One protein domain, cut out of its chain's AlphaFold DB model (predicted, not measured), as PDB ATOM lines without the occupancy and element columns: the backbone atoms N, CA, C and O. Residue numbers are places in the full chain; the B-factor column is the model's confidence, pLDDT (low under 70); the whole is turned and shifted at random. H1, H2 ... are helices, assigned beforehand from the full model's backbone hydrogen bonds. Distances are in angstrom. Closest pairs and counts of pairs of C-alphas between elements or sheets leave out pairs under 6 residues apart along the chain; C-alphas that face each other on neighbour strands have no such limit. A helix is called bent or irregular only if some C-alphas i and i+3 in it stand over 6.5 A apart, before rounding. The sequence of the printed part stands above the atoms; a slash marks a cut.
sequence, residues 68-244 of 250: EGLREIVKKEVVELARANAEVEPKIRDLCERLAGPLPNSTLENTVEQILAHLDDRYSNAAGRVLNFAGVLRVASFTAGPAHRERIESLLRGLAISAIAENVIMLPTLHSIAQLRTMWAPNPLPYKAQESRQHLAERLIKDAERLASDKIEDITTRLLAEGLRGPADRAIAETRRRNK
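Overview. This is residues 68 to 244 of the 250 residues of an uncharacterized protein of Sorangium cellulosum (UniProt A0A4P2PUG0). A bundle of eight helices falls into two groups, H1 to H4 at one end and H5 to H8 at the other, joined where H4 meets H5 and H8. H9 follows at one side, and its residues 238 to 244 stick out. The printed part has 177 residues, with nine named helices in the order H1 to H9 and no named strand; its class is all helix. It is compact, with a radius of gyration of the C-alphas of 17.3 A, and spans 56 by 38 by 24 A.

Arrangement. H1, residues 68 to 84, touches H4, residues 126 to 144, the same way at a shallow tilt of 9 degrees; their closest C-alphas, Val 78 and Leu 137, are 6.1 A apart. H2, residues 88 to 99, touches H3, residues 108 to 122, with closest C-alphas Cys 96 and Ile 115 at 5.7 A. H3 and H4 form a helical hairpin at a shallow tilt of 29 degrees, with closest C-alphas Asp 120 and Arg 129 at 6.2 A. H4 is the hub, touching five helices. With H5, residues 146 to 166, it forms a hairpin at 22 degrees; C-alphas Ser 141 and Arg 149, the closest, are 4.8 A apart. H6, residues 174 to 183, touches H7, residues 197 to 211, the same way at a shallow tilt of 20 degrees, with closest C-alphas Leu 174 and Arg 197 at 6.3 A. H8, residues 213 to 227, touches H5 the same way at a steep tilt of 39 degrees; C-alphas Ala 160 and Leu 224, the closest, are 4.0 A apart. H7 and H8 form a hairpin at 26 degrees, with closest C-alphas Glu 209 and Ile 216 at 5.9 A. H9, residues 231 to 244, is apart from H8. Every O i to N i+4 pair is within hydrogen-bond range in H1, H2, H3, H4, H5, H7 and H9, against 9 of 11 in H8 and 2 of 6 in H6, where 6 of 7 O i to N i+3 pairs are.

Along the chain. H1 begins at C-alpha 68 (318.881, 360.531, 459.185) and is 24.5 A long. H4 measures 26.8 A and H5, the longest, 30.3 A, ending at C-alpha 166 (330.188, 369.904, 463.873). H8 is irregular: C-alphas 214 and 217 are 8.1 A apart. H9 ends at C-alpha 244 (310.858, 370.096, 486.586).

Size, cuts and confidence. The two C-alphas farthest apart, Asn 105 and Ala 193, are 57.1 A apart. The printed part has no cut. The link from H6 to H7, residues 184 to 196, is long. Residues 231 to 244 are under 70 in pLDDT.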
ATOM      1  N   GLU A  68     319.104 361.260 460.427       87.25
ATOM      2  CA  GLU A  68     318.881 360.531 459.185       87.25
ATOM      3  C   GLU A  68     320.175 359.846 458.721       87.25
ATOM      4  O   GLU A  68     320.167 358.657 458.403       87.25
ATOM      5  N   GLY A  69     321.316 360.540 458.794       88.38
ATOM      6  CA  GLY A  69     322.629 359.952 458.525       88.38
ATOM      7  C   GLY A  69     322.952 358.797 459.477       88.38
ATOM      8  O   GLY A  69     323.380 357.728 459.041       88.38
ATOM      9  N   LEU A  70     322.671 358.958 460.777       93.06
ATOM     10  CA  LEU A  70     322.821 357.884 461.762       93.06
ATOM     11  C   LEU A  70     321.924 356.682 461.435       93.06
ATOM     12  O   LEU A  70     322.373 355.542 461.553       93.06
ATOM     13  N   ARG A  71     320.674 356.916 461.024       93.88
ATOM     14  CA  ARG A  71     319.726 355.864 460.631       93.88
ATOM     15  C   ARG A  71     320.257 355.039 459.459       93.88
ATOM     16  O   ARG A  71     320.237 353.810 459.532       93.88
ATOM     17  N   GLU A  72     320.780 355.690 458.423       93.38
ATOM     18  CA  GLU A  72     321.348 354.993 457.265       93.38
ATOM     19  C   GLU A  72     322.629 354.228 457.618       93.38
ATOM     20  O   GLU A  72     322.806 353.086 457.183       93.38
ATOM     21  N   ILE A  73     323.486 354.789 458.478       95.00
ATOM     22  CA  ILE A  73     324.656 354.075 459.011       95.00
ATOM     23  C   ILE A  73     324.213 352.827 459.780       95.00
ATOM     24  O   ILE A  73     324.731 351.740 459.535       95.00
ATOM     25  N   VAL A  74     323.228 352.954 460.672       96.00
ATOM     26  CA  VAL A  74     322.697 351.829 461.455       96.00
ATOM     27  C   VAL A  74     322.167 350.738 460.535       96.00
ATOM     28  O   VAL A  74     322.512 349.569 460.704       96.00
ATOM     29  N   LYS A  75     321.370 351.113 459.534       96.25
ATOM     30  CA  LYS A  75     320.830 350.177 458.550       96.25
ATOM     31  C   LYS A  75     321.937 349.409 457.836       96.25
ATOM     32  O   LYS A  75     321.902 348.179 457.799       96.25
ATOM     33  N   LYS A  76     322.925 350.128 457.299       96.81
ATOM     34  CA  LYS A  76     324.062 349.543 456.583       96.81
ATOM     35  C   LYS A  76     324.845 348.577 457.473       96.81
ATOM     36  O   LYS A  76     325.061 347.429 457.093       96.81
ATOM     37  N   GLU A  77     325.231 349.021 458.661       97.44
ATOM     38  CA  GLU A  77     326.079 348.250 459.571       97.44
ATOM     39  C   GLU A  77     325.373 346.991 460.095       97.44
ATOM     40  O   GLU A  77     325.995 345.935 460.172       97.44
ATOM     41  N   VAL A  78     324.069 347.046 460.398       97.25
ATOM     42  CA  VAL A  78     323.305 345.852 460.812       97.25
ATOM     43  C   VAL A  78     323.266 344.804 459.697       97.25
ATOM     44  O   VAL A  78     323.460 343.616 459.959       97.25
ATOM     45  N   VAL A  79     323.057 345.230 458.448       96.12
ATOM     46  CA  VAL A  79     323.055 344.331 457.285       96.12
ATOM     47  C   VAL A  79     324.441 343.725 457.061       96.12
ATOM     48  O   VAL A  79     324.558 342.523 456.824       96.12
ATOM     49  N   GLU A  80     325.506 344.519 457.174       96.44
ATOM     50  CA  GLU A  80     326.880 344.016 457.074       96.44
ATOM     51  C   GLU A  80     327.219 343.014 458.186       96.44
ATOM     52  O   GLU A  80     327.844 341.988 457.915       96.44
ATOM     53  N   LEU A  81     326.770 343.260 459.420       97.12
ATOM     54  CA  LEU A  81     326.945 342.325 460.534       97.12
ATOM     55  C   LEU A  81     326.223 340.999 460.286       97.12
ATOM     56  O   LEU A  81     326.792 339.946 460.559       97.12
ATOM     57  N   ALA A  82     325.017 341.030 459.721       96.00
ATOM     58  CA  ALA A  82     324.287 339.814 459.372       96.00
ATOM     59  C   ALA A  82     324.901 339.035 458.209       96.00
ATOM     60  O   ALA A  82     324.867 337.807 458.203       96.00
ATOM     61  N   ARG A  83     325.529 339.727 457.252       94.38
ATOM     62  CA  ARG A  83     326.322 339.067 456.204       94.38
ATOM     63  C   ARG A  83     327.572 338.395 456.773       94.38
ATOM     64  O   ARG A  83     327.983 337.357 456.266       94.38
ATOM     65  N   ALA A  84     328.175 338.988 457.803       93.19
ATOM     66  CA  ALA A  84     329.364 338.453 458.460       93.19
ATOM     67  C   ALA A  84     329.053 337.335 459.472       93.19
ATOM     68  O   ALA A  84     329.902 336.473 459.699       93.19
ATOM     69  N   ASN A  85     327.864 337.334 460.081       95.69
ATOM     70  CA  ASN A  85     327.457 336.357 461.085       95.69
ATOM     71  C   ASN A  85     325.968 335.981 460.937       95.69
ATOM     72  O   ASN A  85     325.074 336.804 461.144       95.69
ATOM     73  N   ALA A  86     325.717 334.700 460.646       94.31
ATOM     74  CA  ALA A  86     324.385 334.152 460.384       94.31
ATOM     75  C   ALA A  86     323.418 334.205 461.585       94.31
ATOM     76  O   ALA A  86     322.209 334.112 461.390       94.31
ATOM     77  N   GLU A  87     323.909 334.370 462.819       96.00
ATOM     78  CA  GLU A  87     323.066 334.461 464.021       96.00
ATOM     79  C   GLU A  87     322.417 335.843 464.191       96.00
ATOM     80  O   GLU A  87     321.412 335.985 464.894       96.00
ATOM     81  N   VAL A  88     322.957 336.873 463.533       97.12
ATOM     82  CA  VAL A  88     322.467 338.254 463.657       97.12
ATOM     83  C   VAL A  88     321.102 338.414 462.992       97.12
ATOM     84  O   VAL A  88     320.217 339.036 463.577       97.12
ATOM     85  N   GLU A  89     320.888 337.844 461.803       96.12
ATOM     86  CA  GLU A  89     319.609 337.984 461.092       96.12
ATOM     87  C   GLU A  89     318.415 337.436 461.902       96.12
ATOM     88  O   GLU A  89     317.464 338.197 462.116       96.12
ATOM     89  N   PRO A  90     318.443 336.194 462.433       95.38
ATOM     90  CA  PRO A  90     317.393 335.696 463.319       95.38
ATOM     91  C   PRO A  90     317.146 336.613 464.520       95.38
ATOM     92  O   PRO A  90     315.998 336.852 464.893       95.38
ATOM     93  N   LYS A  91     318.211 337.179 465.104       96.19
ATOM     94  CA  LYS A  91     318.099 338.081 466.253       96.19
ATOM     95  C   LYS A  91     317.404 339.397 465.908       96.19
ATOM     96  O   LYS A  91     316.612 339.898 466.705       96.19
ATOM     97  N   ILE A  92     317.695 339.957 464.737       95.88
ATOM     98  CA  ILE A  92     317.062 341.184 464.245       95.88
ATOM     99  C   ILE A  92     315.601 340.938 463.871       95.88
ATOM    100  O   ILE A  92     314.756 341.778 464.170       95.88
ATOM    101  N   ARG A  93     315.271 339.777 463.298       94.56
ATOM    102  CA  ARG A  93     313.876 339.395 463.030       94.56
ATOM    103  C   ARG A  93     313.068 339.248 464.321       94.56
ATOM    104  O   ARG A  93     312.014 339.866 464.429       94.56
ATOM    105  N   ASP A  94     313.609 338.566 465.331       94.44
ATOM    106  CA  ASP A  94     313.009 338.485 466.675       94.44
ATOM    107  C   ASP A  94     312.841 339.872 467.329       94.44
ATOM    108  O   ASP A  94     311.848 340.152 468.001       94.44
ATOM    109  N   LEU A  95     313.796 340.786 467.125       93.75
ATOM    110  CA  LEU A  95     313.658 342.168 467.586       93.75
ATOM    111  C   LEU A  95     312.529 342.909 466.850       93.75
ATOM    112  O   LEU A  95     311.764 343.628 467.494       93.75
ATOM    113  N   CYS A  96     312.406 342.725 465.533       93.31
ATOM    114  CA  CYS A  96     311.330 343.308 464.732       93.31
ATOM    115  C   CYS A  96     309.959 342.831 465.210       93.31
ATOM    116  O   CYS A  96     309.093 343.653 465.501       93.31
ATOM    117  N   GLU A  97     309.790 341.520 465.390       92.69
ATOM    118  CA  GLU A  97     308.541 340.924 465.870       92.69
ATOM    119  C   GLU A  97     308.093 341.522 467.209       92.69
ATOM    120  O   GLU A  97     306.915 341.836 467.385       92.69
ATOM    121  N   ARG A  98     309.036 341.752 468.130       91.31
ATOM    122  CA  ARG A  98     308.762 342.346 469.449       91.31
ATOM    123  C   ARG A  98     308.436 343.840 469.409       91.31
ATOM    124  O   ARG A  98     307.750 344.319 470.311       91.31
ATOM    125  N   LEU A  99     308.956 344.582 468.433       89.31
ATOM    126  CA  LEU A  99     308.814 346.042 468.363       89.31
ATOM    127  C   LEU A  99     307.712 346.492 467.401       89.31
ATOM    128  O   LEU A  99     306.862 347.293 467.777       89.31
ATOM    129  N   ALA A 100     307.743 345.991 466.170       87.50
ATOM    130  CA  ALA A 100     306.931 346.457 465.051       87.50
ATOM    131  C   ALA A 100     305.961 345.388 464.511       87.50
ATOM    132  O   ALA A 100     305.136 345.696 463.650       87.50
ATOM    133  N   GLY A 101     306.028 344.159 465.031       85.38
ATOM    134  CA  GLY A 101     305.211 343.025 464.597       85.38
ATOM    135  C   GLY A 101     305.854 342.204 463.468       85.38
ATOM    136  O   GLY A 101     306.868 342.607 462.898       85.38
ATOM    137  N   PRO A 102     305.300 341.019 463.158       80.56
ATOM    138  CA  PRO A 102     305.907 340.086 462.211       80.56
ATOM    139  C   PRO A 102     305.850 340.593 460.767       80.56
ATOM    140  O   PRO A 102     304.812 341.066 460.304       80.56
ATOM    141  N   LEU A 103     306.951 340.399 460.033       82.31
ATOM    142  CA  LEU A 103     307.034 340.624 458.588       82.31
ATOM    143  C   LEU A 103     307.390 339.315 457.860       82.31
ATOM    144  O   LEU A 103     308.567 339.035 457.611       82.31
ATOM    145  N   PRO A 104     306.397 338.466 457.541       76.44
ATOM    146  CA  PRO A 104     306.664 337.213 456.851       76.44
ATOM    147  C   PRO A 104     307.216 337.476 455.441       76.44
ATOM    148  O   PRO A 104     306.717 338.335 454.717       76.44
ATOM    149  N   ASN A 105     308.233 336.705 455.043       80.25
ATOM    150  CA  ASN A 105     308.882 336.759 453.723       80.25
ATOM    151  C   ASN A 105     309.560 338.100 453.364       80.25
ATOM    152  O   ASN A 105     309.732 338.408 452.184       80.25
ATOM    153  N   SER A 106     309.965 338.902 454.352       87.56
ATOM    154  CA  SER A 106     310.707 340.147 454.120       87.56
ATOM    155  C   SER A 106     312.215 339.920 453.957       87.56
ATOM    156  O   SER A 106     312.798 339.008 454.552       87.56
ATOM    157  N   THR A 107     312.881 340.798 453.205       93.31
ATOM    158  CA  THR A 107     314.348 340.892 453.231       93.31
ATOM    159  C   THR A 107     314.831 341.413 454.589       93.31
ATOM    160  O   THR A 107     314.074 342.047 455.340       93.31
ATOM    161  N   LEU A 108     316.098 341.159 454.921       92.44
ATOM    162  CA  LEU A 108     316.702 341.714 456.131       92.44
ATOM    163  C   LEU A 108     316.692 343.247 456.086       92.44
ATOM    164  O   LEU A 108     316.330 343.879 457.071       92.44
ATOM    165  N   GLU A 109     317.011 343.840 454.936       94.12
ATOM    166  CA  GLU A 109     316.990 345.287 454.727       94.12
ATOM    167  C   GLU A 109     315.616 345.887 455.062       94.12
ATOM    168  O   GLU A 109     315.548 346.881 455.784       94.12
ATOM    169  N   ASN A 110     314.523 345.256 454.616       93.19
ATOM    170  CA  ASN A 110     313.163 345.707 454.930       93.19
ATOM    171  C   ASN A 110     312.824 345.523 456.414       93.19
ATOM    172  O   ASN A 110     312.134 346.354 456.998       93.19
ATOM    173  N   THR A 111     313.321 344.449 457.032       94.00
ATOM    174  CA  THR A 111     313.141 344.196 458.471       94.00
ATOM    175  C   THR A 111     313.820 345.283 459.303       94.00
ATOM    176  O   THR A 111     313.218 345.830 460.223       94.00
ATOM    177  N   VAL A 112     315.063 345.634 458.962       94.62
ATOM    178  CA  VAL A 112     315.807 346.704 459.635       94.62
ATOM    179  C   VAL A 112     315.135 348.055 459.403       94.62
ATOM    180  O   VAL A 112     314.928 348.797 460.359       94.62
ATOM    181  N   GLU A 113     314.728 348.350 458.167       94.12
ATOM    182  CA  GLU A 113     314.007 349.580 457.831       94.12
ATOM    183  C   GLU A 113     312.738 349.745 458.674       94.12
ATOM    184  O   GLU A 113     312.484 350.824 459.204       94.12
ATOM    185  N   GLN A 114     311.965 348.670 458.854       93.50
ATOM    186  CA  GLN A 114     310.744 348.693 459.652       93.50
ATOM    187  C   GLN A 114     311.022 348.942 461.138       93.50
ATOM    188  O   GLN A 114     310.311 349.731 461.760       93.50
ATOM    189  N   ILE A 115     312.058 348.311 461.710       94.38
ATOM    190  CA  ILE A 115     312.483 348.593 463.090       94.38
ATOM    191  C   ILE A 115     312.823 350.078 463.221       94.38
ATOM    192  O   ILE A 115     312.329 350.746 464.129       94.38
ATOM    193  N   LEU A 116     313.652 350.606 462.317       94.25
ATOM    194  CA  LEU A 116     314.110 351.992 462.386       94.25
ATOM    195  C   LEU A 116     312.967 352.987 462.173       94.25
ATOM    196  O   LEU A 116     312.903 353.969 462.903       94.25
ATOM    197  N   ALA A 117     312.048 352.723 461.242       91.38
ATOM    198  CA  ALA A 117     310.848 353.536 461.041       91.38
ATOM    199  C   ALA A 117     309.951 353.536 462.288       91.38
ATOM    200  O   ALA A 117     309.580 354.598 462.777       91.38
ATOM    201  N   HIS A 118     309.693 352.364 462.879       92.44
ATOM    202  CA  HIS A 118     308.910 352.266 464.112       92.44
ATOM    203  C   HIS A 118     309.547 353.053 465.269       92.44
ATOM    204  O   HIS A 118     308.855 353.715 466.044       92.44
ATOM    205  N   LEU A 119     310.872 352.979 465.408       91.06
ATOM    206  CA  LEU A 119     311.601 353.740 466.420       91.06
ATOM    207  C   LEU A 119     311.547 355.249 466.145       91.06
ATOM    208  O   LEU A 119     311.385 356.024 467.088       91.06
ATOM    209  N   ASP A 120     311.649 355.669 464.887       87.31
ATOM    210  CA  ASP A 120     311.593 357.081 464.512       87.31
ATOM    211  C   ASP A 120     310.212 357.704 464.784       87.31
ATOM    212  O   ASP A 120     310.128 358.795 465.361       87.31
ATOM    213  N   ASP A 121     309.141 356.958 464.489       86.00
ATOM    214  CA  ASP A 121     307.753 357.335 464.785       86.00
ATOM    215  C   ASP A 121     307.488 357.415 466.294       86.00
ATOM    216  O   ASP A 121     306.759 358.285 466.783       86.00
ATOM    217  N   ARG A 122     308.090 356.505 467.070       87.19
ATOM    218  CA  ARG A 122     307.883 356.422 468.522       87.19
ATOM    219  C   ARG A 122     308.573 357.548 469.290       87.19
ATOM    220  O   ARG A 122     308.099 357.932 470.363       87.19
ATOM    221  N   TYR A 123     309.697 358.057 468.792       82.75
ATOM    222  CA  TYR A 123     310.507 359.038 469.507       82.75
ATOM    223  C   TYR A 123     310.621 360.339 468.724       82.75
ATOM    224  O   TYR A 123     311.340 360.433 467.743       82.75
ATOM    225  N   SER A 124     310.008 361.400 469.242       76.06
ATOM    226  CA  SER A 124     310.054 362.729 468.620       76.06
ATOM    227  C   SER A 124     311.308 363.551 468.954       76.06
ATOM    228  O   SER A 124     311.368 364.719 468.590       76.06
ATOM    229  N   ASN A 125     312.246 363.014 469.746       80.50
ATOM    230  CA  ASN A 125     313.430 363.748 470.200       80.50
ATOM    231  C   ASN A 125     314.722 362.994 469.878       80.50
ATOM    232  O   ASN A 125     314.751 361.761 469.950       80.50
ATOM    233  N   ALA A 126     315.794 363.744 469.612       81.62
ATOM    234  CA  ALA A 126     317.092 363.195 469.218       81.62
ATOM    235  C   ALA A 126     317.633 362.166 470.225       81.62
ATOM    236  O   ALA A 126     318.114 361.108 469.838       81.62
ATOM    237  N   ALA A 127     317.495 362.422 471.530       86.88
ATOM    238  CA  ALA A 127     318.013 361.517 472.557       86.88
ATOM    239  C   ALA A 127     317.348 360.133 472.528       86.88
ATOM    240  O   ALA A 127     318.035 359.119 472.639       86.88
ATOM    241  N   GLY A 128     316.026 360.085 472.353       88.62
ATOM    242  CA  GLY A 128     315.281 358.839 472.201       88.62
ATOM    243  C   GLY A 128     315.674 358.101 470.924       88.62
ATOM    244  O   GLY A 128     315.969 356.911 470.986       88.62
ATOM    245  N   ARG A 129     315.753 358.807 469.791       90.62
ATOM    246  CA  ARG A 129     316.141 358.212 468.502       90.62
ATOM    247  C   ARG A 129     317.545 357.614 468.552       90.62
ATOM    248  O   ARG A 129     317.704 356.420 468.323       90.62
ATOM    249  N   VAL A 130     318.540 358.402 468.968       94.06
ATOM    250  CA  VAL A 130     319.945 357.968 469.062       94.06
ATOM    251  C   VAL A 130     320.109 356.773 469.995       94.06
ATOM    252  O   VAL A 130     320.787 355.813 469.636       94.06
ATOM    253  N   LEU A 131     319.467 356.798 471.168       94.06
ATOM    254  CA  LEU A 131     319.526 355.686 472.118       94.06
ATOM    255  C   LEU A 131     319.038 354.379 471.490       94.06
ATOM    256  O   LEU A 131     319.684 353.344 471.637       94.06
ATOM    257  N   ASN A 132     317.907 354.423 470.789       94.38
ATOM    258  CA  ASN A 132     317.312 353.217 470.233       94.38
ATOM    259  C   ASN A 132     318.042 352.756 468.965       94.38
ATOM    260  O   ASN A 132     318.283 351.561 468.824       94.38
ATOM    261  N   PHE A 133     318.472 353.670 468.093       96.38
ATOM    262  CA  PHE A 133     319.274 353.338 466.910       96.38
ATOM    263  C   PHE A 133     320.617 352.698 467.289       96.38
ATOM    264  O   PHE A 133     320.952 351.622 466.791       96.38
ATOM    265  N   ALA A 134     321.350 353.291 468.239       96.12
ATOM    266  CA  ALA A 134     322.569 352.686 468.779       96.12
ATOM    267  C   ALA A 134     322.278 351.345 469.476       96.12
ATOM    268  O   ALA A 134     323.072 350.411 469.386       96.12
ATOM    269  N   GLY A 135     321.118 351.217 470.129       95.38
ATOM    270  CA  GLY A 135     320.648 349.966 470.721       95.38
ATOM    271  C   GLY A 135     320.495 348.834 469.700       95.38
ATOM    272  O   GLY A 135     320.957 347.726 469.964       95.38
ATOM    273  N   VAL A 136     319.919 349.104 468.522       96.50
ATOM    274  CA  VAL A 136     319.811 348.106 467.438       96.50
ATOM    275  C   VAL A 136     321.202 347.649 466.989       96.50
ATOM    276  O   VAL A 136     321.445 346.443 466.898       96.50
ATOM    277  N   LEU A 137     322.134 348.588 466.779       96.56
ATOM    278  CA  LEU A 137     323.516 348.253 466.418       96.56
ATOM    279  C   LEU A 137     324.201 347.387 467.471       96.56
ATOM    280  O   LEU A 137     324.831 346.392 467.122       96.56
ATOM    281  N   ARG A 138     324.049 347.731 468.752       96.75
ATOM    282  CA  ARG A 138     324.651 346.976 469.857       96.75
ATOM    283  C   ARG A 138     324.085 345.575 469.989       96.75
ATOM    284  O   ARG A 138     324.841 344.643 470.248       96.75
ATOM    285  N   VAL A 139     322.778 345.401 469.786       96.06
ATOM    286  CA  VAL A 139     322.158 344.067 469.754       96.06
ATOM    287  C   VAL A 139     322.771 343.232 468.629       96.06
ATOM    288  O   VAL A 139     323.214 342.114 468.889       96.06
ATOM    289  N   ALA A 140     322.862 343.787 467.416       97.00
ATOM    290  CA  ALA A 140     323.476 343.100 466.281       97.00
ATOM    291  C   ALA A 140     324.947 342.750 466.551       97.00
ATOM    292  O   ALA A 140     325.368 341.613 466.348       97.00
ATOM    293  N   SER A 141     325.731 343.707 467.052       97.50
ATOM    294  CA  SER A 141     327.162 343.520 467.281       97.50
ATOM    295  C   SER A 141     327.456 342.551 468.421       97.50
ATOM    296  O   SER A 141     328.425 341.802 468.347       97.50
ATOM    297  N   PHE A 142     326.627 342.542 469.470       96.25
ATOM    298  CA  PHE A 142     326.767 341.603 470.582       96.25
ATOM    299  C   PHE A 142     326.550 340.163 470.113       96.25
ATOM    300  O   PHE A 142     327.323 339.283 470.478       96.25
ATOM    301  N   THR A 143     325.550 339.939 469.257       97.00
ATOM    302  CA  THR A 143     325.327 338.639 468.609       97.00
ATOM    303  C   THR A 143     326.459 338.279 467.648       97.00
ATOM    304  O   THR A 143     326.894 337.134 467.628       97.00
ATOM    305  N   ALA A 144     326.990 339.246 466.897       96.00
ATOM    306  CA  ALA A 144     328.080 338.999 465.958       96.00
ATOM    307  C   ALA A 144     329.407 338.603 466.644       96.00
ATOM    308  O   ALA A 144     330.219 337.898 466.044       96.00
ATOM    309  N   GLY A 145     329.626 339.045 467.888       95.81
ATOM    310  CA  GLY A 145     330.753 338.655 468.737       95.81
ATOM    311  C   GLY A 145     331.662 339.818 469.169       95.81
ATOM    312  O   GLY A 145     331.483 340.960 468.735       95.81
ATOM    313  N   PRO A 146     332.674 339.558 470.024       96.31
ATOM    314  CA  PRO A 146     333.459 340.607 470.686       96.31
ATOM    315  C   PRO A 146     334.183 341.571 469.734       96.31
ATOM    316  O   PRO A 146     334.155 342.777 469.959       96.31
ATOM    317  N   ALA A 147     334.772 341.063 468.646       95.50
ATOM    318  CA  ALA A 147     335.483 341.894 467.670       95.50
ATOM    319  C   ALA A 147     334.543 342.880 466.951       95.50
ATOM    320  O   ALA A 147     334.886 344.041 466.728       95.50
ATOM    321  N   HIS A 148     333.322 342.442 466.627       96.12
ATOM    322  CA  HIS A 148     332.309 343.304 466.021       96.12
ATOM    323  C   HIS A 148     331.774 344.335 467.014       96.12
ATOM    324  O   HIS A 148     331.561 345.483 466.633       96.12
ATOM    325  N   ARG A 149     331.609 343.957 468.288       95.75
ATOM    326  CA  ARG A 149     331.250 344.899 469.355       95.75
ATOM    327  C   ARG A 149     332.279 346.022 469.477       95.75
ATOM    328  O   ARG A 149     331.899 347.185 469.486       95.75
ATOM    329  N   GLU A 150     333.568 345.694 469.516       95.88
ATOM    330  CA  GLU A 150     334.632 346.701 469.613       95.88
ATOM    331  C   GLU A 150     334.663 347.637 468.392       95.88
ATOM    332  O   GLU A 150     334.786 348.858 468.545       95.88
ATOM    333  N   ARG A 151     334.466 347.090 467.182       97.12
ATOM    334  CA  ARG A 151     334.347 347.881 465.947       97.12
ATOM    335  C   ARG A 151     333.175 348.859 466.010       97.12
ATOM    336  O   ARG A 151     333.347 350.035 465.696       97.12
ATOM    337  N   ILE A 152     331.995 348.381 466.402       97.62
ATOM    338  CA  ILE A 152     330.779 349.198 466.459       97.62
ATOM    339  C   ILE A 152     330.873 350.264 467.553       97.62
ATOM    340  O   ILE A 152     330.510 351.408 467.298       97.62
ATOM    341  N   GLU A 153     331.434 349.962 468.726       96.75
ATOM    342  CA  GLU A 153     331.670 351.003 469.736       96.75
ATOM    343  C   GLU A 153     332.684 352.048 469.259       96.75
ATOM    344  O   GLU A 153     332.494 353.239 469.504       96.75
ATOM    345  N   SER A 154     333.726 351.643 468.528       97.31
ATOM    346  CA  SER A 154     334.679 352.585 467.927       97.31
ATOM    347  C   SER A 154     334.009 353.488 466.886       97.31
ATOM    348  O   SER A 154     334.238 354.698 466.887       97.31
ATOM    349  N   LEU A 155     333.129 352.929 466.046       97.19
ATOM    350  CA  LEU A 155     332.316 353.691 465.095       97.19
ATOM    351  C   LEU A 155     331.424 354.709 465.818       97.19
ATOM    352  O   LEU A 155     331.450 355.892 465.488       97.19
ATOM    353  N   LEU A 156     330.673 354.276 466.835       97.69
ATOM    354  CA  LEU A 156     329.787 355.149 467.611       97.69
ATOM    355  C   LEU A 156     330.556 356.272 468.323       97.69
ATOM    356  O   LEU A 156     330.067 357.401 468.384       97.69
ATOM    357  N   ARG A 157     331.769 355.999 468.823       98.00
ATOM    358  CA  ARG A 157     332.663 357.026 469.385       98.00
ATOM    359  C   ARG A 157     333.093 358.034 468.326       98.00
ATOM    360  O   ARG A 157     333.013 359.230 468.590       98.00
ATOM    361  N   GLY A 158     333.489 357.570 467.141       96.94
ATOM    362  CA  GLY A 158     333.825 358.438 466.010       96.94
ATOM    363  C   GLY A 158     332.667 359.358 465.626       96.94
ATOM    364  O   GLY A 158     332.845 360.571 465.554       96.94
ATOM    365  N   LEU A 159     331.456 358.805 465.499       96.12
ATOM    366  CA  LEU A 159     330.249 359.584 465.206       96.12
ATOM    367  C   LEU A 159     329.935 360.604 466.302       96.12
ATOM    368  O   LEU A 159     329.565 361.733 465.996       96.12
ATOM    369  N   ALA A 160     330.098 360.237 467.576       96.75
ATOM    370  CA  ALA A 160     329.888 361.164 468.685       96.75
ATOM    371  C   ALA A 160     330.876 362.339 468.638       96.75
ATOM    372  O   ALA A 160     330.485 363.477 468.895       96.75
ATOM    373  N   ILE A 161     332.141 362.070 468.297       96.19
ATOM    374  CA  ILE A 161     333.180 363.095 468.151       96.19
ATOM    375  C   ILE A 161     332.804 364.065 467.026       96.19
ATOM    376  O   ILE A 161     332.728 365.266 467.289       96.19
ATOM    377  N   SER A 162     332.513 363.550 465.826       93.06
ATOM    378  CA  SER A 162     332.109 364.364 464.670       93.06
ATOM    379  C   SER A 162     330.858 365.188 464.968       93.06
ATOM    380  O   SER A 162     330.893 366.411 464.866       93.06
ATOM    381  N   ALA A 163     329.794 364.564 465.484       92.75
ATOM    382  CA  ALA A 163     328.543 365.254 465.795       92.75
ATOM    383  C   ALA A 163     328.734 366.397 466.813       92.75
ATOM    384  O   ALA A 163     328.159 367.474 466.673       92.75
ATOM    385  N   ILE A 164     329.569 366.205 467.841       94.06
ATOM    386  CA  ILE A 164     329.891 367.261 468.814       94.06
ATOM    387  C   ILE A 164     330.705 368.385 468.170       94.06
ATOM    388  O   ILE A 164     330.451 369.568 468.422       94.06
ATOM    389  N   ALA A 165     331.714 368.024 467.378       89.38
ATOM    390  CA  ALA A 165     332.595 368.984 466.739       89.38
ATOM    391  C   ALA A 165     331.838 369.840 465.715       89.38
ATOM    392  O   ALA A 165     332.036 371.053 465.684       89.38
ATOM    393  N   GLU A 166     330.919 369.252 464.962       85.94
ATOM    394  CA  GLU A 166     330.188 369.904 463.873       85.94
ATOM    395  C   GLU A 166     328.945 370.669 464.352       85.94
ATOM    396  O   GLU A 166     328.559 371.659 463.732       85.94
ATOM    397  N   ASN A 167     328.342 370.301 465.492       81.75
ATOM    398  CA  ASN A 167     327.135 370.974 465.986       81.75
ATOM    399  C   ASN A 167     327.435 372.326 466.658       81.75
ATOM    400  O   ASN A 167     327.367 372.500 467.880       81.75
ATOM    401  N   VAL A 168     327.752 373.321 465.833       79.00
ATOM    402  CA  VAL A 168     328.011 374.708 466.243       79.00
ATOM    403  C   VAL A 168     326.758 375.425 466.746       79.00
ATOM    404  O   VAL A 168     326.864 376.394 467.490       79.00
ATOM    405  N   ILE A 169     325.564 374.944 466.400       72.69
ATOM    406  CA  ILE A 169     324.307 375.565 466.833       72.69
ATOM    407  C   ILE A 169     324.046 375.257 468.310       72.69
ATOM    408  O   ILE A 169     323.741 376.142 469.115       72.69
ATOM    409  N   MET A 170     324.176 373.987 468.691       78.62
ATOM    410  CA  MET A 170     323.928 373.541 470.059       78.62
ATOM    411  C   MET A 170     325.134 373.739 470.966       78.62
ATOM    412  O   MET A 170     324.965 374.100 472.136       78.62
ATOM    413  N   LEU A 171     326.334 373.547 470.419       81.50
ATOM    414  CA  LEU A 171     327.608 373.644 471.118       81.50
ATOM    415  C   LEU A 171     328.457 374.756 470.482       81.50
ATOM    416  O   LEU A 171     329.493 374.464 469.887       81.50
ATOM    417  N   PRO A 172     328.070 376.041 470.599       73.81
ATOM    418  CA  PRO A 172     328.703 377.146 469.864       73.81
ATOM    419  C   PRO A 172     330.142 377.445 470.285       73.81
ATOM    420  O   PRO A 172     330.877 378.120 469.574       73.81
ATOM    421  N   THR A 173     330.579 376.945 471.440       81.69
ATOM    422  CA  THR A 173     331.893 377.264 472.009       81.69
ATOM    423  C   THR A 173     332.633 376.013 472.475       81.69
ATOM    424  O   THR A 173     332.025 374.994 472.815       81.69
ATOM    425  N   LEU A 174     333.960 376.114 472.594       85.00
ATOM    426  CA  LEU A 174     334.760 375.095 473.284       85.00
ATOM    427  C   LEU A 174     334.291 374.900 474.734       85.00
ATOM    428  O   LEU A 174     334.290 373.780 475.235       85.00
ATOM    429  N   HIS A 175     333.800 375.966 475.381       85.94
ATOM    430  CA  HIS A 175     333.214 375.879 476.716       85.94
ATOM    431  C   HIS A 175     332.008 374.939 476.754       85.94
ATOM    432  O   HIS A 175     331.943 374.059 477.608       85.94
ATOM    433  N   SER A 176     331.065 375.086 475.818       86.38
ATOM    434  CA  SER A 176     329.884 374.215 475.751       86.38
ATOM    435  C   SER A 176     330.245 372.749 475.504       86.38
ATOM    436  O   SER A 176     329.615 371.880 476.097       86.38
ATOM    437  N   ILE A 177     331.284 372.468 474.710       92.12
ATOM    438  CA  ILE A 177     331.795 371.100 474.529       92.12
ATOM    439  C   ILE A 177     332.399 370.594 475.844       92.12
ATOM    440  O   ILE A 177     332.027 369.533 476.333       92.12
ATOM    441  N   ALA A 178     333.275 371.374 476.478       92.88
ATOM    442  CA  ALA A 178     333.914 371.005 477.739       92.88
ATOM    443  C   ALA A 178     332.920 370.693 478.869       92.88
ATOM    444  O   ALA A 178     333.185 369.819 479.698       92.88
ATOM    445  N   GLN A 179     331.778 371.386 478.896       94.75
ATOM    446  CA  GLN A 179     330.692 371.148 479.850       94.75
ATOM    447  C   GLN A 179     330.065 369.756 479.711       94.75
ATOM    448  O   GLN A 179     329.544 369.244 480.699       94.75
ATOM    449  N   LEU A 180     330.159 369.091 478.553       96.25
ATOM    450  CA  LEU A 180     329.631 367.731 478.374       96.25
ATOM    451  C   LEU A 180     330.274 366.722 479.336       96.25
ATOM    452  O   LEU A 180     329.618 365.772 479.753       96.25
ATOM    453  N   ARG A 181     331.508 366.972 479.793       97.38
ATOM    454  CA  ARG A 181     332.172 366.151 480.819       97.38
ATOM    455  C   ARG A 181     331.357 366.009 482.110       97.38
ATOM    456  O   ARG A 181     331.470 364.995 482.798       97.38
ATOM    457  N   THR A 182     330.493 366.984 482.408       95.81
ATOM    458  CA  THR A 182     329.601 366.963 483.580       95.81
ATOM    459  C   THR A 182     328.628 365.784 483.606       95.81
ATOM    460  O   THR A 182     328.067 365.477 484.655       95.81
ATOM    461  N   MET A 183     328.481 365.062 482.491       94.12
ATOM    462  CA  MET A 183     327.703 363.827 482.427       94.12
ATOM    463  C   MET A 183     328.312 362.660 483.222       94.12
ATOM    464  O   MET A 183     327.564 361.764 483.615       94.12
ATOM    465  N   TRP A 184     329.629 362.648 483.462       95.94
ATOM    466  CA  TRP A 184     330.310 361.574 484.207       95.94
ATOM    467  C   TRP A 184     331.342 362.061 485.232       95.94
ATOM    468  O   TRP A 184     331.772 361.272 486.071       95.94
ATOM    469  N   ALA A 185     331.739 363.335 485.211       95.00
ATOM    470  CA  ALA A 185     332.677 363.904 486.175       95.00
ATOM    471  C   ALA A 185     332.268 365.332 486.573       95.00
ATOM    472  O   ALA A 185     331.778 366.072 485.738       95.00
ATOM    473  N   PRO A 186     332.505 365.785 487.816       93.00
ATOM    474  CA  PRO A 186     331.878 367.003 488.351       93.00
ATOM    475  C   PRO A 186     332.326 368.315 487.691       93.00
ATOM    476  O   PRO A 186     331.620 369.314 487.781       93.00
ATOM    477  N   ASN A 187     333.490 368.326 487.034       94.25
ATOM    478  CA  ASN A 187     334.091 369.536 486.472       94.25
ATOM    479  C   ASN A 187     334.141 369.474 484.936       94.25
ATOM    480  O   ASN A 187     334.403 368.394 484.396       94.25
ATOM    481  N   PRO A 188     333.998 370.609 484.227       94.69
ATOM    482  CA  PRO A 188     334.222 370.678 482.784       94.69
ATOM    483  C   PRO A 188     335.623 370.193 482.396       94.69
ATOM    484  O   PRO A 188     336.564 370.282 483.192       94.69
ATOM    485  N   LEU A 189     335.777 369.683 481.174       94.69
ATOM    486  CA  LEU A 189     337.090 369.270 480.676       94.69
ATOM    487  C   LEU A 189     337.974 370.510 480.449       94.69
ATOM    488  O   LEU A 189     337.568 371.397 479.703       94.69
ATOM    489  N   PRO A 190     339.183 370.603 481.030       91.75
ATOM    490  CA  PRO A 190     340.071 371.727 480.752       91.75
ATOM    491  C   PRO A 190     340.501 371.750 479.279       91.75
ATOM    492  O   PRO A 190     340.964 370.732 478.751       91.75
ATOM    493  N   TYR A 191     340.399 372.914 478.640       89.06
ATOM    494  CA  TYR A 191     340.775 373.131 477.240       89.06
ATOM    495  C   TYR A 191     341.607 374.402 477.070       89.06
ATOM    496  O   TYR A 191     341.571 375.305 477.910       89.06
ATOM    497  N   LYS A 192     342.384 374.462 475.985       85.00
ATOM    498  CA  LYS A 192     343.190 375.643 475.628       85.00
ATOM    499  C   LYS A 192     342.443 376.505 474.609       85.00
ATOM    500  O   LYS A 192     341.678 375.986 473.806       85.00
ATOM    501  N   ALA A 193     342.709 377.813 474.584       72.75
ATOM    502  CA  ALA A 193     342.034 378.740 473.664       72.75
ATOM    503  C   ALA A 193     342.256 378.426 472.167       72.75
ATOM    504  O   ALA A 193     341.417 378.780 471.348       72.75
ATOM    505  N   GLN A 194     343.361 377.758 471.816       80.69
ATOM    506  CA  GLN A 194     343.712 377.367 470.439       80.69
ATOM    507  C   GLN A 194     343.405 375.891 470.126       80.69
ATOM    508  O   GLN A 194     343.833 375.370 469.100       80.69
ATOM    509  N   GLU A 195     342.729 375.179 471.026       87.94
ATOM    510  CA  GLU A 195     342.368 373.780 470.803       87.94
ATOM    511  C   GLU A 195     341.225 373.668 469.789       87.94
ATOM    512  O   GLU A 195     340.250 374.415 469.860       87.94
ATOM    513  N   SER A 196     341.328 372.732 468.841       88.81
ATOM    514  CA  SER A 196     340.243 372.497 467.889       88.81
ATOM    515  C   SER A 196     339.054 371.813 468.570       88.81
ATOM    516  O   SER A 196     339.205 371.058 469.535       88.81
ATOM    517  N   ARG A 197     337.850 372.049 468.039       91.75
ATOM    518  CA  ARG A 197     336.608 371.415 468.517       91.75
ATOM    519  C   ARG A 197     336.694 369.889 468.442       91.75
ATOM    520  O   ARG A 197     336.363 369.220 469.416       91.75
ATOM    521  N   GLN A 198     337.222 369.379 467.327       92.88
ATOM    522  CA  GLN A 198     337.485 367.958 467.103       92.88
ATOM    523  C   GLN A 198     338.391 367.374 468.192       92.88
ATOM    524  O   GLN A 198     338.032 366.402 468.850       92.88
ATOM    525  N   HIS A 199     339.533 368.015 468.452       94.75
ATOM    526  CA  HIS A 199     340.478 367.539 469.460       94.75
ATOM    527  C   HIS A 199     339.864 367.554 470.869       94.75
ATOM    528  O   HIS A 199     340.051 366.612 471.642       94.75
ATOM    529  N   LEU A 200     339.071 368.578 471.204       95.62
ATOM    530  CA  LEU A 200     338.383 368.620 472.490       95.62
ATOM    531  C   LEU A 200     337.341 367.494 472.629       95.62
ATOM    532  O   LEU A 200     337.246 366.880 473.694       95.62
ATOM    533  N   ALA A 201     336.593 367.189 471.565       96.69
ATOM    534  CA  ALA A 201     335.626 366.091 471.535       96.69
ATOM    535  C   ALA A 201     336.302 364.709 471.654       96.69
ATOM    536  O   ALA A 201     335.865 363.873 472.444       96.69
ATOM    537  N   GLU A 202     337.427 364.489 470.970       97.62
ATOM    538  CA  GLU A 202     338.243 363.275 471.127       97.62
ATOM    539  C   GLU A 202     338.727 363.096 472.568       97.62
ATOM    540  O   GLU A 202     338.671 362.000 473.136       97.62
ATOM    541  N   ARG A 203     339.195 364.182 473.193       97.50
ATOM    542  CA  ARG A 203     339.638 364.152 474.589       97.50
ATOM    543  C   ARG A 203     338.497 363.875 475.561       97.50
ATOM    544  O   ARG A 203     338.761 363.250 476.585       97.50
ATOM    545  N   LEU A 204     337.262 364.294 475.272       97.19
ATOM    546  CA  LEU A 204     336.099 363.919 476.084       97.19
ATOM    547  C   LEU A 204     335.893 362.405 476.090       97.19
ATOM    548  O   LEU A 204     335.741 361.830 477.166       97.19
ATOM    549  N   ILE A 205     335.943 361.760 474.920       97.50
ATOM    550  CA  ILE A 205     335.805 360.300 474.819       97.50
ATOM    551  C   ILE A 205     336.945 359.595 475.560       97.50
ATOM    552  O   ILE A 205     336.677 358.743 476.403       97.50
ATOM    553  N   LYS A 206     338.201 360.006 475.343       97.31
ATOM    554  CA  LYS A 206     339.360 359.426 476.051       97.31
ATOM    555  C   LYS A 206     339.290 359.627 477.568       97.31
ATOM    556  O   LYS A 206     339.708 358.763 478.337       97.31
ATOM    557  N   ASP A 207     338.778 360.768 478.030       97.56
ATOM    558  CA  ASP A 207     338.578 361.010 479.462       97.56
ATOM    559  C   ASP A 207     337.474 360.113 480.039       97.56
ATOM    560  O   ASP A 207     337.651 359.580 481.133       97.56
ATOM    561  N   ALA A 208     336.381 359.897 479.302       96.88
ATOM    562  CA  ALA A 208     335.327 358.959 479.682       96.88
ATOM    563  C   ALA A 208     335.843 357.511 479.736       96.88
ATOM    564  O   ALA A 208     335.599 356.825 480.723       96.88
ATOM    565  N   GLU A 209     336.625 357.072 478.743       95.62
ATOM    566  CA  GLU A 209     337.265 355.746 478.734       95.62
ATOM    567  C   GLU A 209     338.152 355.535 479.965       95.62
ATOM    568  O   GLU A 209     338.185 354.449 480.538       95.62
ATOM    569  N   ARG A 210     338.852 356.585 480.405       96.56
ATOM    570  CA  ARG A 210     339.761 356.528 481.551       96.56
ATOM    571  C   ARG A 210     339.048 356.587 482.903       96.56
ATOM    572  O   ARG A 210     339.501 355.943 483.845       96.56
ATOM    573  N   LEU A 211     338.011 357.414 483.038       95.81
ATOM    574  CA  LEU A 211     337.375 357.712 484.331       95.81
ATOM    575  C   LEU A 211     336.064 356.962 484.580       95.81
ATOM    576  O   LEU A 211     335.643 356.870 485.730       95.81
ATOM    577  N   ALA A 212     335.412 356.475 483.530       94.88
ATOM    578  CA  ALA A 212     334.094 355.850 483.578       94.88
ATOM    579  C   ALA A 212     333.993 354.714 482.544       94.88
ATOM    580  O   ALA A 212     333.037 354.640 481.770       94.88
ATOM    581  N   SER A 213     335.006 353.841 482.511       93.50
ATOM    582  CA  SER A 213     335.098 352.725 481.558       93.50
ATOM    583  C   SER A 213     333.900 351.775 481.626       93.50
ATOM    584  O   SER A 213     333.472 351.255 480.601       93.50
ATOM    585  N   ASP A 214     333.312 351.598 482.810       94.69
ATOM    586  CA  ASP A 214     332.110 350.794 483.051       94.69
ATOM    587  C   ASP A 214     330.843 351.385 482.408       94.69
ATOM    588  O   ASP A 214     329.874 350.664 482.184       94.69
ATOM    589  N   LYS A 215     330.852 352.684 482.088       94.44
ATOM    590  CA  LYS A 215     329.715 353.437 481.531       94.44
ATOM    591  C   LYS A 215     330.008 354.028 480.157       94.44
ATOM    592  O   LYS A 215     329.240 354.863 479.678       94.44
ATOM    593  N   ILE A 216     331.114 353.636 479.525       95.44
ATOM    594  CA  ILE A 216     331.574 354.273 478.288       95.44
ATOM    595  C   ILE A 216     330.529 354.191 477.174       95.44
ATOM    596  O   ILE A 216     330.284 355.190 476.509       95.44
ATOM    597  N   GLU A 217     329.847 353.054 477.023       94.69
ATOM    598  CA  GLU A 217     328.818 352.863 475.994       94.69
ATOM    599  C   GLU A 217     327.646 353.848 476.180       94.69
ATOM    600  O   GLU A 217     327.218 354.505 475.222       94.69
ATOM    601  N   ASP A 218     327.178 354.020 477.421       95.19
ATOM    602  CA  ASP A 218     326.117 354.969 477.777       95.19
ATOM    603  C   ASP A 218     326.556 356.418 477.552       95.19
ATOM    604  O   ASP A 218     325.791 357.242 477.038       95.19
ATOM    605  N   ILE A 219     327.793 356.744 477.933       96.94
ATOM    606  CA  ILE A 219     328.373 358.074 477.742       96.94
ATOM    607  C   ILE A 219     328.493 358.384 476.248       96.94
ATOM    608  O   ILE A 219     328.068 359.457 475.828       96.94
ATOM    609  N   THR A 220     328.993 357.449 475.437       97.31
ATOM    610  CA  THR A 220     329.089 357.590 473.979       97.31
ATOM    611  C   THR A 220     327.723 357.868 473.359       97.31
ATOM    612  O   THR A 220     327.588 358.807 472.578       97.31
ATOM    613  N   THR A 221     326.680 357.131 473.749       96.62
ATOM    614  CA  THR A 221     325.316 357.370 473.251       96.62
ATOM    615  C   THR A 221     324.786 358.741 473.647       96.62
ATOM    616  O   THR A 221     324.166 359.421 472.830       96.62
ATOM    617  N   ARG A 222     325.033 359.177 474.887       95.19
ATOM    618  CA  ARG A 222     324.619 360.511 475.338       95.19
ATOM    619  C   ARG A 222     325.365 361.610 474.596       95.19
ATOM    620  O   ARG A 222     324.733 362.567 474.178       95.19
ATOM    621  N   LEU A 223     326.672 361.463 474.396       96.31
ATOM    622  CA  LEU A 223     327.489 362.405 473.633       96.31
ATOM    623  C   LEU A 223     327.013 362.513 472.183       96.31
ATOM    624  O   LEU A 223     326.813 363.623 471.700       96.31
ATOM    625  N   LEU A 224     326.742 361.381 471.529       96.50
ATOM    626  CA  LEU A 224     326.156 361.361 470.190       96.50
ATOM    627  C   LEU A 224     324.789 362.057 470.171       96.50
ATOM    628  O   LEU A 224     324.530 362.881 469.305       96.50
ATOM    629  N   ALA A 225     323.933 361.797 471.161       93.44
ATOM    630  CA  ALA A 225     322.641 362.464 471.275       93.44
ATOM    631  C   ALA A 225     322.769 363.978 471.482       93.44
ATOM    632  O   ALA A 225     321.982 364.723 470.913       93.44
ATOM    633  N   GLU A 226     323.723 364.445 472.289       91.50
ATOM    634  CA  GLU A 226     324.001 365.877 472.461       91.50
ATOM    635  C   GLU A 226     324.525 366.506 471.163       91.50
ATOM    636  O   GLU A 226     324.081 367.593 470.796       91.50
ATOM    637  N   GLY A 227     325.409 365.805 470.447       90.88
ATOM    638  CA  GLY A 227     325.933 366.228 469.150       90.88
ATOM    639  C   GLY A 227     324.877 366.257 468.045       90.88
ATOM    640  O   GLY A 227     324.931 367.124 467.188       90.88
ATOM    641  N   LEU A 228     323.866 365.390 468.088       90.19
ATOM    642  CA  LEU A 228     322.799 365.320 467.079       90.19
ATOM    643  C   LEU A 228     321.538 366.117 467.435       90.19
ATOM    644  O   LEU A 228     320.537 366.048 466.725       90.19
ATOM    645  N   ARG A 229     321.539 366.864 468.545       82.19
ATOM    646  CA  ARG A 229     320.378 367.681 468.921       82.19
ATOM    647  C   ARG A 229     320.149 368.809 467.929       82.19
ATOM    648  O   ARG A 229     321.065 369.567 467.613       82.19
ATOM    649  N   GLY A 230     318.888 368.983 467.544       73.19
ATOM    650  CA  GLY A 230     318.442 370.170 466.832       73.19
ATOM    651  C   GLY A 230     318.042 371.317 467.776       73.19
ATOM    652  O   GLY A 230     317.815 371.114 468.976       73.19
ATOM    653  N   PRO A 231     317.840 372.534 467.239       62.59
ATOM    654  CA  PRO A 231     317.305 373.672 467.996       62.59
ATOM    655  C   PRO A 231     315.946 373.378 468.653       62.59
ATOM    656  O   PRO A 231     315.672 373.826 469.769       62.59
ATOM    657  N   ALA A 232     315.102 372.584 467.986       61.78
ATOM    658  CA  ALA A 232     313.804 372.163 468.508       61.78
ATOM    659  C   ALA A 232     313.941 371.254 469.744       61.78
ATOM    660  O   ALA A 232     313.229 371.449 470.734       61.78
ATOM    661  N   ASP A 233     314.900 370.321 469.742       60.19
ATOM    662  CA  ASP A 233     315.183 369.461 470.897       60.19
ATOM    663  C   ASP A 233     315.656 370.272 472.104       60.19
ATOM    664  O   ASP A 233     315.273 369.975 473.239       60.19
ATOM    665  N   ARG A 234     316.444 371.334 471.873       55.91
ATOM    666  CA  ARG A 234     316.877 372.263 472.928       55.91
ATOM    667  C   ARG A 234     315.694 372.916 473.619       55.91
ATOM    668  O   ARG A 234     315.618 372.902 474.846       55.91
ATOM    669  N   ALA A 235     314.775 373.469 472.831       53.31
ATOM    670  CA  ALA A 235     313.595 374.148 473.345       53.31
ATOM    671  C   ALA A 235     312.729 373.187 474.176       53.31
ATOM    672  O   ALA A 235     312.281 373.538 475.270       53.31
ATOM    673  N   ILE A 236     312.562 371.945 473.713       55.12
ATOM    674  CA  ILE A 236     311.832 370.901 474.443       55.12
ATOM    675  C   ILE A 236     312.557 370.528 475.747       55.12
ATOM    676  O   ILE A 236     311.923 370.454 476.804       55.12
ATOM    677  N   ALA A 237     313.875 370.317 475.710       57.25
ATOM    678  CA  ALA A 237     314.671 369.960 476.883       57.25
ATOM    679  C   ALA A 237     314.676 371.075 477.942       57.25
ATOM    680  O   ALA A 237     314.523 370.807 479.136       57.25
ATOM    681  N   GLU A 238     314.795 372.332 477.518       56.28
ATOM    682  CA  GLU A 238     314.786 373.488 478.411       56.28
ATOM    683  C   GLU A 238     313.401 373.720 479.028       56.28
ATOM    684  O   GLU A 238     313.299 373.969 480.230       56.28
ATOM    685  N   THR A 239     312.331 373.521 478.250       55.25
ATOM    686  CA  THR A 239     310.946 373.547 478.752       55.25
ATOM    687  C   THR A 239     310.732 372.463 479.812       55.25
ATOM    688  O   THR A 239     310.233 372.746 480.901       55.25
ATOM    689  N   ARG A 240     311.196 371.231 479.560       59.44
ATOM    690  CA  ARG A 240     311.142 370.136 480.546       59.44
ATOM    691  C   ARG A 240     311.946 370.453 481.808       59.44
ATOM    692  O   ARG A 240     311.471 370.178 482.907       59.44
ATOM    693  N   ARG A 241     313.134 371.056 481.678       60.88
ATOM    694  CA  ARG A 241     313.965 371.468 482.823       60.88
ATOM    695  C   ARG A 241     313.274 372.536 483.671       60.88
ATOM    696  O   ARG A 241     313.272 372.412 484.893       60.88
ATOM    697  N   ARG A 242     312.683 373.560 483.046       53.97
ATOM    698  CA  ARG A 242     311.930 374.624 483.736       53.97
ATOM    699  C   ARG A 242     310.705 374.062 484.457       53.97
ATOM    700  O   ARG A 242     310.522 374.352 485.633       53.97
ATOM    701  N   ASN A 243     309.949 373.178 483.806       57.12
ATOM    702  CA  ASN A 243     308.791 372.520 484.418       57.12
ATOM    703  C   ASN A 243     309.194 371.622 485.594       57.12
ATOM    704  O   ASN A 243     308.510 371.598 486.609       57.12
ATOM    705  N   LYS A 244     310.330 370.921 485.493       60.78
ATOM    706  CA  LYS A 244     310.858 370.096 486.586       60.78
ATOM    707  C   LYS A 244     311.303 370.935 487.790       60.78
ATOM    708  O   LYS A 244     311.065 370.523 488.918       60.78
TER     709      LYS A 244